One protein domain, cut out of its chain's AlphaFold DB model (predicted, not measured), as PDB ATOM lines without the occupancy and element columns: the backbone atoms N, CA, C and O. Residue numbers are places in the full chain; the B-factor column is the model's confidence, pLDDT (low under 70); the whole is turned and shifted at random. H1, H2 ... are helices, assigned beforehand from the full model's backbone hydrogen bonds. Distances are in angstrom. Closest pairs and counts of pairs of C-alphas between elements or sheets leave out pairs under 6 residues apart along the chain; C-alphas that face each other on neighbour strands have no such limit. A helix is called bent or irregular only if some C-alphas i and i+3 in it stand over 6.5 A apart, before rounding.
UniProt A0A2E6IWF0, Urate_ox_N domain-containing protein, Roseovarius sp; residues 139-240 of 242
ATOM      1  N   GLU A 139      24.539 -25.275  40.760       83.19
ATOM      2  CA  GLU A 139      23.476 -25.762  39.868       83.19
ATOM      3  C   GLU A 139      22.094 -25.204  40.250       83.19
ATOM      4  O   GLU A 139      21.348 -24.709  39.408       83.19
ATOM      5  N   ALA A 140      21.750 -25.221  41.543       83.75
ATOM      6  CA  ALA A 140      20.485 -24.668  42.022       83.75
ATOM      7  C   ALA A 140      20.417 -23.137  41.879       83.75
ATOM      8  O   ALA A 140      19.329 -22.559  41.842       83.75
ATOM      9  N   ALA A 141      21.566 -22.462  41.849       84.12
ATOM     10  CA  ALA A 141      21.651 -21.026  41.639       84.12
ATOM     11  C   ALA A 141      21.546 -20.640  40.163       84.12
ATOM     12  O   ALA A 141      20.888 -19.647  39.865       84.12
ATOM     13  N   GLU A 142      22.146 -21.424  39.270       84.81
ATOM     14  CA  GLU A 142      22.026 -21.281  37.816       84.81
ATOM     15  C   GLU A 142      20.600 -21.576  37.343       84.81
ATOM     16  O   GLU A 142      20.040 -20.828  36.547       84.81
ATOM     17  N   ALA A 143      19.959 -22.604  37.905       84.50
ATOM     18  CA  ALA A 143      18.576 -22.961  37.585       84.50
ATOM     19  C   ALA A 143      17.530 -21.978  38.150       84.50
ATOM     20  O   ALA A 143      16.331 -22.107  37.876       84.50
ATOM     21  N   ARG A 144      17.935 -21.004  38.976       82.31
ATOM     22  CA  ARG A 144      17.007 -20.060  39.603       82.31
ATOM     23  C   ARG A 144      16.561 -19.001  38.597       82.31
ATOM     24  O   ARG A 144      17.373 -18.250  38.070       82.31
ATOM     25  N   ALA A 145      15.247 -18.855  38.433       84.94
ATOM     26  CA  ALA A 145      14.677 -17.786  37.618       84.94
ATOM     27  C   ALA A 145      15.106 -16.391  38.117       84.94
ATOM     28  O   ALA A 145      15.056 -16.097  39.318       84.94
ATOM     29  N   LEU A 146      15.491 -15.521  37.180       87.50
ATOM     30  CA  LEU A 146      15.838 -14.130  37.460       87.50
ATOM     31  C   LEU A 146      14.611 -13.360  37.963       87.50
ATOM     32  O   LEU A 146      13.523 -13.439  37.383       87.50
ATOM     33  N   SER A 147      14.789 -12.564  39.019       89.25
ATOM     34  CA  SER A 147      13.752 -11.618  39.429       89.25
ATOM     35  C   SER A 147      13.589 -10.508  38.374       89.25
ATOM     36  O   SER A 147      14.520 -10.251  37.608       89.25
ATOM     37  N   PRO A 148      12.451  -9.789  38.323       88.38
ATOM     38  CA  PRO A 148      12.275  -8.680  37.379       88.38
ATOM     39  C   PRO A 148      13.349  -7.591  37.500       88.38
ATOM     40  O   PRO A 148      13.683  -6.941  36.513       88.38
ATOM     41  N   GLN A 149      13.889  -7.385  38.705       87.50
ATOM     42  CA  GLN A 149      14.984  -6.449  38.936       87.50
ATOM     43  C   GLN A 149      16.308  -6.999  38.396       87.50
ATOM     44  O   GLN A 149      17.016  -6.274  37.703       87.50
ATOM     45  N   ASP A 150      16.623  -8.266  38.678       91.25
ATOM     46  CA  ASP A 150      17.854  -8.898  38.192       91.25
ATOM     47  C   ASP A 150      17.860  -8.945  36.658       91.25
ATOM     48  O   ASP A 150      18.868  -8.624  36.039       91.25
ATOM     49  N   ARG A 151      16.707  -9.222  36.031       92.44
ATOM     50  CA  ARG A 151      16.555  -9.180  34.568       92.44
ATOM     51  C   ARG A 151      16.937  -7.835  33.965       92.44
ATOM     52  O   ARG A 151      17.657  -7.821  32.981       92.44
ATOM     53  N   ARG A 152      16.528  -6.708  34.564       92.06
ATOM     54  CA  ARG A 152      16.922  -5.375  34.061       92.06
ATOM     55  C   ARG A 152      18.432  -5.170  34.060       92.06
ATOM     56  O   ARG A 152      18.938  -4.429  33.231       92.06
ATOM     57  N   HIS A 153      19.126  -5.770  35.020       93.62
ATOM     58  CA  HIS A 153      20.576  -5.701  35.125       93.62
ATOM     59  C   HIS A 153      21.257  -6.617  34.102       93.62
ATOM     60  O   HIS A 153      22.210  -6.175  33.468       93.62
ATOM     61  N   VAL A 154      20.751  -7.840  33.920       93.69
ATOM     62  CA  VAL A 154      21.269  -8.820  32.947       93.69
ATOM     63  C   VAL A 154      21.034  -8.369  31.501       93.69
ATOM     64  O   VAL A 154      21.926  -8.442  30.670       93.69
ATOM     65  N   GLU A 155      19.844  -7.850  31.195       93.88
ATOM     66  CA  GLU A 155      19.453  -7.418  29.844       93.88
ATOM     67  C   GLU A 155      20.059  -6.050  29.453       93.88
ATOM     68  O   GLU A 155      19.851  -5.570  28.337       93.88
ATOM     69  N   ALA A 156      20.786  -5.389  30.360       93.75
ATOM     70  CA  ALA A 156      21.358  -4.075  30.101       93.75
ATOM     71  C   ALA A 156      22.579  -4.137  29.167       93.75
ATOM     72  O   ALA A 156      23.391  -5.063  29.261       93.75
ATOM     73  N   PRO A 157      22.787  -3.111  28.321       93.06
ATOM     74  CA  PRO A 157      23.995  -3.010  27.511       93.06
ATOM     75  C   PRO A 157      25.267  -3.065  28.369       93.06
ATOM     76  O   PRO A 157      25.354  -2.410  29.410       93.06
ATOM     77  N   GLY A 158      26.256  -3.842  27.922       92.88
ATOM     78  CA  GLY A 158      27.539  -4.004  28.616       92.88
ATOM     79  C   GLY A 158      27.504  -4.929  29.837       92.88
ATOM     80  O   GLY A 158      28.513  -5.028  30.535       92.88
ATOM     81  N   PHE A 159      26.382  -5.611  30.111       96.56
ATOM     82  CA  PHE A 159      26.321  -6.595  31.195       96.56
ATOM     83  C   PHE A 159      27.337  -7.721  31.014       96.56
ATOM     84  O   PHE A 159      28.015  -8.051  31.976       96.56
ATOM     85  N   GLU A 160      27.482  -8.265  29.804       96.31
ATOM     86  CA  GLU A 160      28.409  -9.370  29.525       96.31
ATOM     87  C   GLU A 160      29.856  -9.009  29.900       96.31
ATOM     88  O   GLU A 160      30.512  -9.722  30.659       96.31
ATOM     89  N   ASP A 161      30.329  -7.838  29.466       96.19
ATOM     90  CA  ASP A 161      31.675  -7.357  29.793       96.19
ATOM     91  C   ASP A 161      31.846  -7.142  31.305       96.19
ATOM     92  O   ASP A 161      32.872  -7.498  31.891       96.19
ATOM     93  N   ALA A 162      30.827  -6.579  31.963       96.19
ATOM     94  CA  ALA A 162      30.830  -6.396  33.411       96.19
ATOM     95  C   ALA A 162      30.787  -7.738  34.162       96.19
ATOM     96  O   ALA A 162      31.442  -7.881  35.195       96.19
ATOM     97  N   TYR A 163      30.051  -8.721  33.651       97.06
ATOM     98  CA  TYR A 163      29.959 -10.064  34.201       97.06
ATOM     99  C   TYR A 163      31.315 -10.762  34.128       97.06
ATOM    100  O   TYR A 163      31.826 -11.181  35.164       97.06
ATOM    101  N   LEU A 164      31.966 -10.777  32.962       96.12
ATOM    102  CA  LEU A 164      33.310 -11.336  32.795       96.12
ATOM    103  C   LEU A 164      34.343 -10.627  33.682       96.12
ATOM    104  O   LEU A 164      35.165 -11.282  34.327       96.12
ATOM    105  N   ALA A 165      34.261  -9.296  33.789       95.94
ATOM    106  CA  ALA A 165      35.090  -8.519  34.706       95.94
ATOM    107  C   ALA A 165      34.880  -8.943  36.169       95.94
ATOM    108  O   ALA A 165      35.849  -9.075  36.919       95.94
ATOM    109  N   VAL A 166      33.636  -9.179  36.592       96.31
ATOM    110  CA  VAL A 166      33.328  -9.645  37.949       96.31
ATOM    111  C   VAL A 166      33.806 -11.079  38.159       96.31
ATOM    112  O   VAL A 166      34.446 -11.341  39.177       96.31
ATOM    113  N   ILE A 167      33.562 -11.988  37.215       95.31
ATOM    114  CA  ILE A 167      33.963 -13.389  37.355       95.31
ATOM    115  C   ILE A 167      35.485 -13.517  37.471       95.31
ATOM    116  O   ILE A 167      35.996 -14.145  38.400       95.31
ATOM    117  N   GLY A 168      36.220 -12.837  36.589       93.06
ATOM    118  CA  GLY A 168      37.681 -12.897  36.558       93.06
ATOM    119  C   GLY A 168      38.373 -12.269  37.771       93.06
ATOM    120  O   GLY A 168      39.480 -12.677  38.111       93.06
ATOM    121  N   ASN A 169      37.743 -11.297  38.444       94.19
ATOM    122  CA  ASN A 169      38.393 -10.525  39.516       94.19
ATOM    123  C   ASN A 169      37.810 -10.765  40.916       94.19
ATOM    124  O   ASN A 169      38.473 -10.465  41.909       94.19
ATOM    125  N   CYS A 170      36.583 -11.279  41.026       93.94
ATOM    126  CA  CYS A 170      35.865 -11.360  42.300       93.94
ATOM    127  C   CYS A 170      35.523 -12.797  42.712       93.94
ATOM    128  O   CYS A 170      35.547 -13.092  43.911       93.94
ATOM    129  N   SER A 171      35.220 -13.701  41.770       92.94
ATOM    130  CA  SER A 171      34.708 -15.046  42.093       92.94
ATOM    131  C   SER A 171      35.685 -15.891  42.899       92.94
ATOM    132  O   SER A 171      35.249 -16.653  43.751       92.94
ATOM    133  N   MET A 172      36.997 -15.689  42.741       90.88
ATOM    134  CA  MET A 172      38.019 -16.398  43.528       90.88
ATOM    135  C   MET A 172      37.782 -16.320  45.044       90.88
ATOM    136  O   MET A 172      38.028 -17.290  45.761       90.88
ATOM    137  N   CYS A 173      37.261 -15.186  45.526       91.88
ATOM    138  CA  CYS A 173      36.959 -14.949  46.941       91.88
ATOM    139  C   CYS A 173      35.452 -14.939  47.243       91.88
ATOM    140  O   CYS A 173      35.057 -15.060  48.404       91.88
ATOM    141  N   HIS A 174      34.613 -14.756  46.222       93.25
ATOM    142  CA  HIS A 174      33.156 -14.628  46.316       93.25
ATOM    143  C   HIS A 174      32.406 -15.811  45.682       93.25
ATOM    144  O   HIS A 174      31.256 -15.674  45.278       93.25
ATOM    145  N   ALA A 175      33.037 -16.977  45.596       90.50
ATOM    146  CA  ALA A 175      32.411 -18.224  45.168       90.50
ATOM    147  C   ALA A 175      31.772 -18.980  46.341       90.50
ATOM    148  O   ALA A 175      32.151 -18.799  47.502       90.50
ATOM    149  N   ARG A 176      30.814 -19.870  46.051       87.12
ATOM    150  CA  ARG A 176      30.288 -20.843  47.028       87.12
ATOM    151  C   ARG A 176      31.407 -21.701  47.602       87.12
ATOM    152  O   ARG A 176      31.406 -21.953  48.806       87.12
ATOM    153  N   THR A 177      32.383 -22.032  46.761       86.88
ATOM    154  CA  THR A 177      33.646 -22.668  47.139       86.88
ATOM    155  C   THR A 177      34.796 -21.739  46.743       86.88
ATOM    156  O   THR A 177      35.264 -21.811  45.606       86.88
ATOM    157  N   PRO A 178      35.234 -20.821  47.624       89.88
ATOM    158  CA  PRO A 178      36.331 -19.914  47.306       89.88
ATOM    159  C   PRO A 178      37.628 -20.677  47.026       89.88
ATOM    160  O   PRO A 178      37.923 -21.684  47.665       89.88
ATOM    161  N   ALA A 179      38.414 -20.158  46.087       88.00
ATOM    162  CA  ALA A 179      39.684 -20.739  45.658       88.00
ATOM    163  C   ALA A 179      40.899 -19.911  46.120       88.00
ATOM    164  O   ALA A 179      42.024 -20.150  45.685       88.00
ATOM    165  N   TRP A 180      40.682 -18.921  46.990       86.81
ATOM    166  CA  TRP A 180      41.736 -18.095  47.571       86.81
ATOM    167  C   TRP A 180      42.197 -18.645  48.923       86.81
ATOM    168  O   TRP A 180      41.382 -18.907  49.810       86.81
ATOM    169  N   GLU A 181      43.510 -18.779  49.108       84.88
ATOM    170  CA  GLU A 181      44.081 -19.313  50.344       84.88
ATOM    171  C   GLU A 181      43.667 -18.482  51.571       84.88
ATOM    172  O   GLU A 181      43.711 -17.251  51.577       84.88
ATOM    173  N   GLY A 182      43.229 -19.168  52.629       83.62
ATOM    174  CA  GLY A 182      42.757 -18.535  53.860       83.62
ATOM    175  C   GLY A 182      41.319 -18.004  53.802       83.62
ATOM    176  O   GLY A 182      40.805 -17.565  54.833       83.62
ATOM    177  N   ILE A 183      40.639 -18.081  52.652       83.00
ATOM    178  CA  ILE A 183      39.213 -17.766  52.518       83.00
ATOM    179  C   ILE A 183      38.438 -19.070  52.337       83.00
ATOM    180  O   ILE A 183      38.423 -19.667  51.272       83.00
ATOM    181  N   TRP A 184      37.752 -19.495  53.394       78.31
ATOM    182  CA  TRP A 184      36.986 -20.750  53.402       78.31
ATOM    183  C   TRP A 184      35.508 -20.561  53.045       78.31
ATOM    184  O   TRP A 184      34.791 -21.527  52.811       78.31
ATOM    185  N   GLN A 185      35.033 -19.315  53.025       78.31
ATOM    186  CA  GLN A 185      33.666 -18.975  52.657       78.31
ATOM    187  C   GLN A 185      33.612 -17.572  52.059       78.31
ATOM    188  O   GLN A 185      34.364 -16.689  52.480       78.31
ATOM    189  N   ALA A 186      32.698 -17.367  51.108       84.81
ATOM    190  CA  ALA A 186      32.512 -16.081  50.454       84.81
ATOM    191  C   ALA A 186      32.381 -14.937  51.467       84.81
ATOM    192  O   ALA A 186      31.534 -14.965  52.373       84.81
ATOM    193  N   ALA A 187      33.196 -13.895  51.297       79.25
ATOM    194  CA  ALA A 187      33.190 -12.760  52.206       79.25
ATOM    195  C   ALA A 187      31.787 -12.128  52.275       79.25
ATOM    196  O   ALA A 187      31.152 -11.840  51.259       79.25
ATOM    197  N   LYS A 188      31.289 -11.918  53.503       76.31
ATOM    198  CA  LYS A 188      29.939 -11.394  53.797       76.31
ATOM    199  C   LYS A 188      28.777 -12.232  53.222       76.31
ATOM    200  O   LYS A 188      27.653 -11.725  53.215       76.31
ATOM    201  N   ALA A 189      29.024 -13.483  52.812       78.06
ATOM    202  CA  ALA A 189      28.074 -14.340  52.094       78.06
ATOM    203  C   ALA A 189      27.550 -13.700  50.793       78.06
ATOM    204  O   ALA A 189      26.375 -13.827  50.450       78.06
ATOM    205  N   VAL A 190      28.421 -12.956  50.104       88.69
ATOM    206  CA  VAL A 190      28.159 -12.412  48.767       88.69
ATOM    207  C   VAL A 190      28.726 -13.385  47.747       88.69
ATOM    208  O   VAL A 190      29.941 -13.562  47.705       88.69
ATOM    209  N   TYR A 191      27.840 -13.985  46.955       91.38
ATOM    210  CA  TYR A 191      28.183 -14.912  45.879       91.38
ATOM    211  C   TYR A 191      28.193 -14.171  44.547       91.38
ATOM    212  O   TYR A 191      27.294 -13.365  44.310       91.38
ATOM    213  N   LEU A 192      29.204 -14.422  43.717       94.69
ATOM    214  CA  LEU A 192      29.420 -13.787  42.416       94.69
ATOM    215  C   LEU A 192      29.886 -14.849  41.411       94.69
ATOM    216  O   LEU A 192      31.023 -14.807  40.966       94.69
ATOM    217  N   GLU A 193      29.050 -15.847  41.124       92.62
ATOM    218  CA  GLU A 193      29.396 -16.969  40.222       92.62
ATOM    219  C   GLU A 193      28.484 -17.070  39.000       92.62
ATOM    220  O   GLU A 193      28.903 -17.584  37.975       92.62
ATOM    221  N   THR A 194      27.246 -16.588  39.110       93.56
ATOM    222  CA  THR A 194      26.237 -16.657  38.048       93.56
ATOM    223  C   THR A 194      25.765 -15.259  37.678       93.56
ATOM    224  O   THR A 194      25.881 -14.324  38.479       93.56
ATOM    225  N   GLU A 195      25.164 -15.101  36.501       94.56
ATOM    226  CA  GLU A 195      24.580 -13.823  36.076       94.56
ATOM    227  C   GLU A 195      23.578 -13.281  37.105       94.56
ATOM    228  O   GLU A 195      23.617 -12.107  37.472       94.56
ATOM    229  N   ALA A 196      22.724 -14.159  37.641       92.50
ATOM    230  CA  ALA A 196      21.751 -13.813  38.671       92.50
ATOM    231  C   ALA A 196      22.417 -13.337  39.971       92.50
ATOM    232  O   ALA A 196      21.906 -12.441  40.647       92.50
ATOM    233  N   ASP A 197      23.545 -13.939  40.344       93.44
ATOM    234  CA  ASP A 197      24.304 -13.562  41.531       93.44
ATOM    235  C   ASP A 197      24.995 -12.200  41.348       93.44
ATOM    236  O   ASP A 197      24.937 -11.363  42.256       93.44
ATOM    237  N   VAL A 198      25.550 -11.925  40.164       95.44
ATOM    238  CA  VAL A 198      26.150 -10.626  39.813       95.44
ATOM    239  C   VAL A 198      25.089  -9.526  39.728       95.44
ATOM    240  O   VAL A 198      25.234  -8.478  40.361       95.44
ATOM    241  N   ALA A 199      23.982  -9.774  39.026       94.69
ATOM    242  CA  ALA A 199      22.873  -8.835  38.880       94.69
ATOM    243  C   ALA A 199      22.262  -8.439  40.233       94.69
ATOM    244  O   ALA A 199      22.048  -7.254  40.503       94.69
ATOM    245  N   ARG A 200      22.080  -9.404  41.144       92.56
ATOM    246  CA  ARG A 200      21.549  -9.148  42.493       92.56
ATOM    247  C   ARG A 200      22.441  -8.219  43.318       92.56
ATOM    248  O   ARG A 200      21.941  -7.460  44.152       92.56
ATOM    249  N   HIS A 201      23.755  -8.274  43.099       95.19
ATOM    250  CA  HIS A 201      24.742  -7.471  43.825       95.19
ATOM    251  C   HIS A 201      25.247  -6.259  43.026       95.19
ATOM    252  O   HIS A 201      26.141  -5.553  43.497       95.19
ATOM    253  N   ALA A 202      24.640  -5.951  41.874       94.81
ATOM    254  CA  ALA A 202      25.021  -4.887  40.943       94.81
ATOM    255  C   ALA A 202      25.396  -3.560  41.632       94.81
ATOM    256  O   ALA A 202      26.473  -3.004  41.425       94.81
ATOM    257  N   THR A 203      24.546  -3.073  42.545       93.25
ATOM    258  CA  THR A 203      24.808  -1.819  43.277       93.25
ATOM    259  C   THR A 203      26.016  -1.917  44.216       93.25
ATOM    260  O   THR A 203      26.773  -0.956  44.341       93.25
ATOM    261  N   GLN A 204      26.223  -3.050  44.893       94.44
ATOM    262  CA  GLN A 204      27.383  -3.215  45.776       94.44
ATOM    263  C   GLN A 204      28.674  -3.361  44.973       94.44
ATOM    264  O   GLN A 204      29.677  -2.760  45.349       94.44
ATOM    265  N   ILE A 205      28.633  -4.097  43.861       96.06
ATOM    266  CA  ILE A 205      29.755  -4.234  42.927       96.06
ATOM    267  C   ILE A 205      30.159  -2.850  42.407       96.06
ATOM    268  O   ILE A 205      31.327  -2.480  42.493       96.06
ATOM    269  N   TYR A 206      29.193  -2.033  41.980       95.62
ATOM    270  CA  TYR A 206      29.443  -0.656  41.553       95.62
ATOM    271  C   TYR A 206      30.132   0.189  42.625       95.62
ATOM    272  O   TYR A 206      31.115   0.870  42.355       95.62
ATOM    273  N   LEU A 207      29.624   0.143  43.860       94.69
ATOM    274  CA  LEU A 207      30.157   0.952  44.952       94.69
ATOM    275  C   LEU A 207      31.574   0.525  45.346       94.69
ATOM    276  O   LEU A 207      32.402   1.392  45.600       94.69
ATOM    277  N   GLN A 208      31.838  -0.783  45.418       95.12
ATOM    278  CA  GLN A 208      33.095  -1.328  45.941       95.12
ATOM    279  C   GLN A 208      34.186  -1.456  44.874       95.12
ATOM    280  O   GLN A 208      35.340  -1.129  45.139       95.12
ATOM    281  N   ALA A 209      33.836  -1.930  43.679       94.75
ATOM    282  CA  ALA A 209      34.772  -2.066  42.571       94.75
ATOM    283  C   ALA A 209      34.770  -0.801  41.702       94.75
ATOM    284  O   ALA A 209      35.820  -0.215  41.490       94.75
ATOM    285  N   GLY A 210      33.624  -0.302  41.249       92.31
ATOM    286  CA  GLY A 210      33.588   0.879  40.373       92.31
ATOM    287  C   GLY A 210      34.090   2.161  41.052       92.31
ATOM    288  O   GLY A 210      35.121   2.718  40.676       92.31
ATOM    289  N   LEU A 211      33.356   2.625  42.067       91.25
ATOM    290  CA  LEU A 211      33.531   3.957  42.652       91.25
ATOM    291  C   LEU A 211      34.656   4.042  43.686       91.25
ATOM    292  O   LEU A 211      35.544   4.880  43.552       91.25
ATOM    293  N   SER A 212      34.618   3.221  44.738       92.88
ATOM    294  CA  SER A 212      35.567   3.359  45.852       92.88
ATOM    295  C   SER A 212      36.918   2.700  45.598       92.88
ATOM    296  O   SER A 212      37.866   2.973  46.331       92.88
ATOM    297  N   ARG A 213      37.000   1.806  44.602       91.38
ATOM    298  CA  ARG A 213      38.162   0.941  44.343       91.38
ATOM    299  C   ARG A 213      38.599   0.114  45.563       91.38
ATOM    300  O   ARG A 213      39.744  -0.311  45.641       91.38
ATOM    301  N   ALA A 214      37.690  -0.129  46.508       91.44
ATOM    302  CA  ALA A 214      37.949  -0.957  47.684       91.44
ATOM    303  C   ALA A 214      38.086  -2.450  47.340       91.44
ATOM    304  O   ALA A 214      38.611  -3.215  48.148       91.44
ATOM    305  N   MET A 215      37.583  -2.859  46.171       93.19
ATOM    306  CA  MET A 215      37.712  -4.213  45.639       93.19
ATOM    307  C   MET A 215      38.398  -4.216  44.258       93.19
ATOM    308  O   MET A 215      38.111  -3.334  43.432       93.19
ATOM    309  N   PRO A 216      39.256  -5.217  43.976       93.12
ATOM    310  CA  PRO A 216      39.823  -6.188  44.923       93.12
ATOM    311  C   PRO A 216      40.670  -5.514  46.025       93.12
ATOM    312  O   PRO A 216      41.142  -4.395  45.822       93.12
ATOM    313  N   PRO A 217      40.831  -6.142  47.205       89.62
ATOM    314  CA  PRO A 217      41.618  -5.566  48.290       89.62
ATOM    315  C   PRO A 217      43.117  -5.513  47.928       89.62
ATOM    316  O   PRO A 217      43.562  -6.290  47.085       89.62
ATOM    317  N   PRO A 218      43.930  -4.660  48.584       84.62
ATOM    318  CA  PRO A 218      45.338  -4.448  48.212       84.62
ATOM    319  C   PRO A 218      46.240  -5.693  48.249       84.62
ATOM    320  O   PRO A 218      47.318  -5.681  47.669       84.62
ATOM    321  N   ASN A 219      45.832  -6.742  48.966       84.19
ATOM    322  CA  ASN A 219      46.546  -8.016  49.070       84.19
ATOM    323  C   ASN A 219      46.111  -9.059  48.023       84.19
ATOM    324  O   ASN A 219      46.646 -10.165  48.025       84.19
ATOM    325  N   ALA A 220      45.131  -8.739  47.177       86.38
ATOM    326  CA  ALA A 220      44.700  -9.570  46.058       86.38
ATOM    327  C   ALA A 220      45.351  -9.106  44.746       86.38
ATOM    328  O   ALA A 220      46.013  -8.067  44.692       86.38
ATOM    329  N   PHE A 221      45.150  -9.871  43.670       86.00
ATOM    330  CA  PHE A 221      45.590  -9.444  42.345       86.00
ATOM    331  C   PHE A 221      44.884  -8.144  41.924       86.00
ATOM    332  O   PHE A 221      43.674  -8.004  42.136       86.00
ATOM    333  N   PRO A 222      45.622  -7.183  41.340       87.50
ATOM    334  CA  PRO A 222      45.044  -5.922  40.917       87.50
ATOM    335  C   PRO A 222      44.071  -6.149  39.760       87.50
ATOM    336  O   PRO A 222      44.395  -6.807  38.774       87.50
ATOM    337  N   MET A 223      42.887  -5.558  39.881       93.19
ATOM    338  CA  MET A 223      41.902  -5.536  38.806       93.19
ATOM    339  C   MET A 223      42.264  -4.451  37.783       93.19
ATOM    340  O   MET A 223      42.437  -3.298  38.201       93.19
ATOM    341  N   PRO A 224      42.312  -4.778  36.477       93.06
ATOM    342  CA  PRO A 224      42.586  -3.806  35.425       93.06
ATOM    343  C   PRO A 224      41.555  -2.668  35.362       93.06
ATOM    344  O   PRO A 224      40.382  -2.841  35.715       93.06
ATOM    345  N   ASP A 225      41.982  -1.495  34.893       93.88
ATOM    346  CA  ASP A 225      41.121  -0.310  34.822       93.88
ATOM    347  C   ASP A 225      39.993  -0.477  33.790       93.88
ATOM    348  O   ASP A 225      38.881  -0.003  34.022       93.88
ATOM    349  N   GLU A 226      40.227  -1.216  32.701       94.56
ATOM    350  CA  GLU A 226      39.215  -1.543  31.694       94.56
ATOM    351  C   GLU A 226      38.069  -2.378  32.276       94.56
ATOM    352  O   GLU A 226      36.894  -2.080  32.053       94.56
ATOM    353  N   ALA A 227      38.394  -3.360  33.118       95.06
ATOM    354  CA  ALA A 227      37.405  -4.192  33.789       95.06
ATOM    355  C   ALA A 227      36.561  -3.346  34.763       95.06
ATOM    356  O   ALA A 227      35.353  -3.538  34.910       95.06
ATOM    357  N   ARG A 228      37.181  -2.354  35.415       95.56
ATOM    358  CA  ARG A 228      36.487  -1.424  36.318       95.56
ATOM    359  C   ARG A 228      35.585  -0.451  35.557       95.56
ATOM    360  O   ARG A 228      34.485  -0.128  36.022       95.56
ATOM    361  N   ALA A 229      36.041   0.006  34.393       95.44
ATOM    362  CA  ALA A 229      35.267   0.843  33.489       95.44
ATOM    363  C   ALA A 229      34.026   0.102  32.972       95.44
ATOM    364  O   ALA A 229      32.944   0.681  33.015       95.44
ATOM    365  N   ALA A 230      34.147  -1.181  32.606       96.19
ATOM    366  CA  ALA A 230      33.018  -2.016  32.189       96.19
ATOM    367  C   ALA A 230      31.924  -2.097  33.271       96.19
ATOM    368  O   ALA A 230      30.763  -1.788  33.005       96.19
ATOM    369  N   ILE A 231      32.299  -2.387  34.525       96.50
ATOM    370  CA  ILE A 231      31.359  -2.403  35.665       96.50
ATOM    371  C   ILE A 231      30.660  -1.047  35.844       96.50
ATOM    372  O   ILE A 231      29.462  -0.978  36.120       96.50
ATOM    373  N   THR A 232      31.416   0.044  35.721       95.88
ATOM    374  CA  THR A 232      30.895   1.404  35.910       95.88
ATOM    375  C   THR A 232      29.927   1.788  34.795       95.88
ATOM    376  O   THR A 232      28.845   2.301  35.081       95.88
ATOM    377  N   ALA A 233      30.295   1.512  33.544       95.12
ATOM    378  CA  ALA A 233      29.492   1.796  32.362       95.12
ATOM    379  C   ALA A 233      28.175   1.015  32.382       95.12
ATOM    380  O   ALA A 233      27.116   1.609  32.193       95.12
ATOM    381  N   TRP A 234      28.225  -0.277  32.714       96.12
ATOM    382  CA  TRP A 234      27.039  -1.118  32.862       96.12
ATOM    383  C   TRP A 234      26.029  -0.525  33.855       96.12
ATOM    384  O   TRP A 234      24.853  -0.346  33.539       96.12
ATOM    385  N   ILE A 235      26.480  -0.149  35.055       95.06
ATOM    386  CA  ILE A 235      25.580   0.341  36.110       95.06
ATOM    387  C   ILE A 235      25.023   1.724  35.786       95.06
ATOM    388  O   ILE A 235      23.847   1.985  36.049       95.06
ATOM    389  N   ARG A 236      25.843   2.602  35.206       93.25
ATOM    390  CA  ARG A 236      25.394   3.911  34.721       93.25
ATOM    391  C   ARG A 236      24.357   3.770  33.610       93.25
ATOM    392  O   ARG A 236      23.308   4.405  33.690       93.25
ATOM    393  N   GLY A 237      24.578   2.844  32.675       91.69
ATOM    394  CA  GLY A 237      23.621   2.486  31.629       91.69
ATOM    395  C   GLY A 237      22.281   2.014  32.194       91.69
ATOM    396  O   GLY A 237      21.235   2.505  31.778       91.69
ATOM    397  N   VAL A 238      22.292   1.151  33.218       91.44
ATOM    398  CA  VAL A 238      21.060   0.721  33.910       91.44
ATOM    399  C   VAL A 238      20.333   1.894  34.582       91.44
ATOM    400  O   VAL A 238      19.102   1.908  34.643       91.44
ATOM    401  N   ARG A 239      21.071   2.874  35.118       90.25
ATOM    402  CA  ARG A 239      20.510   4.051  35.803       90.25
ATOM    403  C   ARG A 239      20.079   5.174  34.858       90.25
ATOM    404  O   ARG A 239      19.406   6.094  35.311       90.25
ATOM    405  N   GLY A 240      20.448   5.105  33.579       84.19
ATOM    406  CA  GLY A 240      20.255   6.200  32.626       84.19
ATOM    407  C   GLY A 240      21.156   7.408  32.907       84.19
ATOM    408  O   GLY A 240      20.814   8.525  32.532       84.19
TER     409      GLY A 240
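This is residues 139 to 240 of the 242 residues of the protein "Urate_ox_N domain-containing protein" of Roseovarius sp (UniProt A0A2E6IWF0). Six helices are set mostly crosswise, with the kinked H3 in the middle, H6 crossing it and H5 forming a helical hairpin with H6. H2 and H4 pack on each other at a steep tilt, while short H1 lies farthest out; the two long links loop at the end away from H2, and residues 175 to 194 then run back to H4. The printed part has 102 residues, with named helices H1 to H6 in that order and no named strand, and its class is all helix. It is compact, with a radius of gyration of the C-alphas of 13.0 A, and spans 38 by 33 by 18 A.

H1, residues 139 to 142, only just touches H4, residues 195 to 200, with 3 pairs of C-alphas within 8 A; the closest, those of Glu 142 and Ala 196, are 7.5 A apart. H2, residues 148 to 154, touches H4 at a steep tilt of 59 degrees, opposite ways; their closest C-alphas, those of Asp 150 and Ala 199, are 5.1 A apart. H3, residues 159 to 174, touches H6, residues 225 to 239, with residues 159 to 166 alone, opposite ways at a steep tilt of 61 degrees; the closest C-alphas, of Ala 162 and Ile 231, are 4.6 A apart. H3 and H4 only just touch, with 3 pairs of C-alphas within 8 A, about perpendicular at 82 degrees; the closest are those of Tyr 163 and Val 198, at 6.8 A. H5, residues 202 to 211, and H6 form a hairpin, opposite ways at a steep tilt of 45 degrees; their closest C-alphas, of Gly 210 and Thr 232, are 5.2 A apart. H4 and H6 are apart. Every O i to N i+4 pair is within hydrogen-bond range in H2, H4 and H6, against 10 of 12 in H3 and 5 of 6 in H5; H1 is too short for such a pair.

H1 begins at C-alpha 139, at (23.476, -25.762, 39.868), and is 5.1 A long; H2 is 10.0 A. H3, 18.4 A long, begins at C-alpha 159, at (26.321, -6.595, 31.195). It has a kink of 48 degrees near residue 168 and is irregular, with C-alphas 169 and 172 7.1 A apart. H4 is 8.5 A long and H5 12.4 A. H6, 21.1 A long, ends at C-alpha 239, at (20.510, 4.051, 35.803).

The two C-alphas farthest apart, those of Gly 182 and Gly 240, are 39.6 A apart. The links H3 to H4 and H5 to H6 are long, with 20 and 13 residues. The printed part has no cut; its mean pLDDT is 91.0, and no printed residue is under 70.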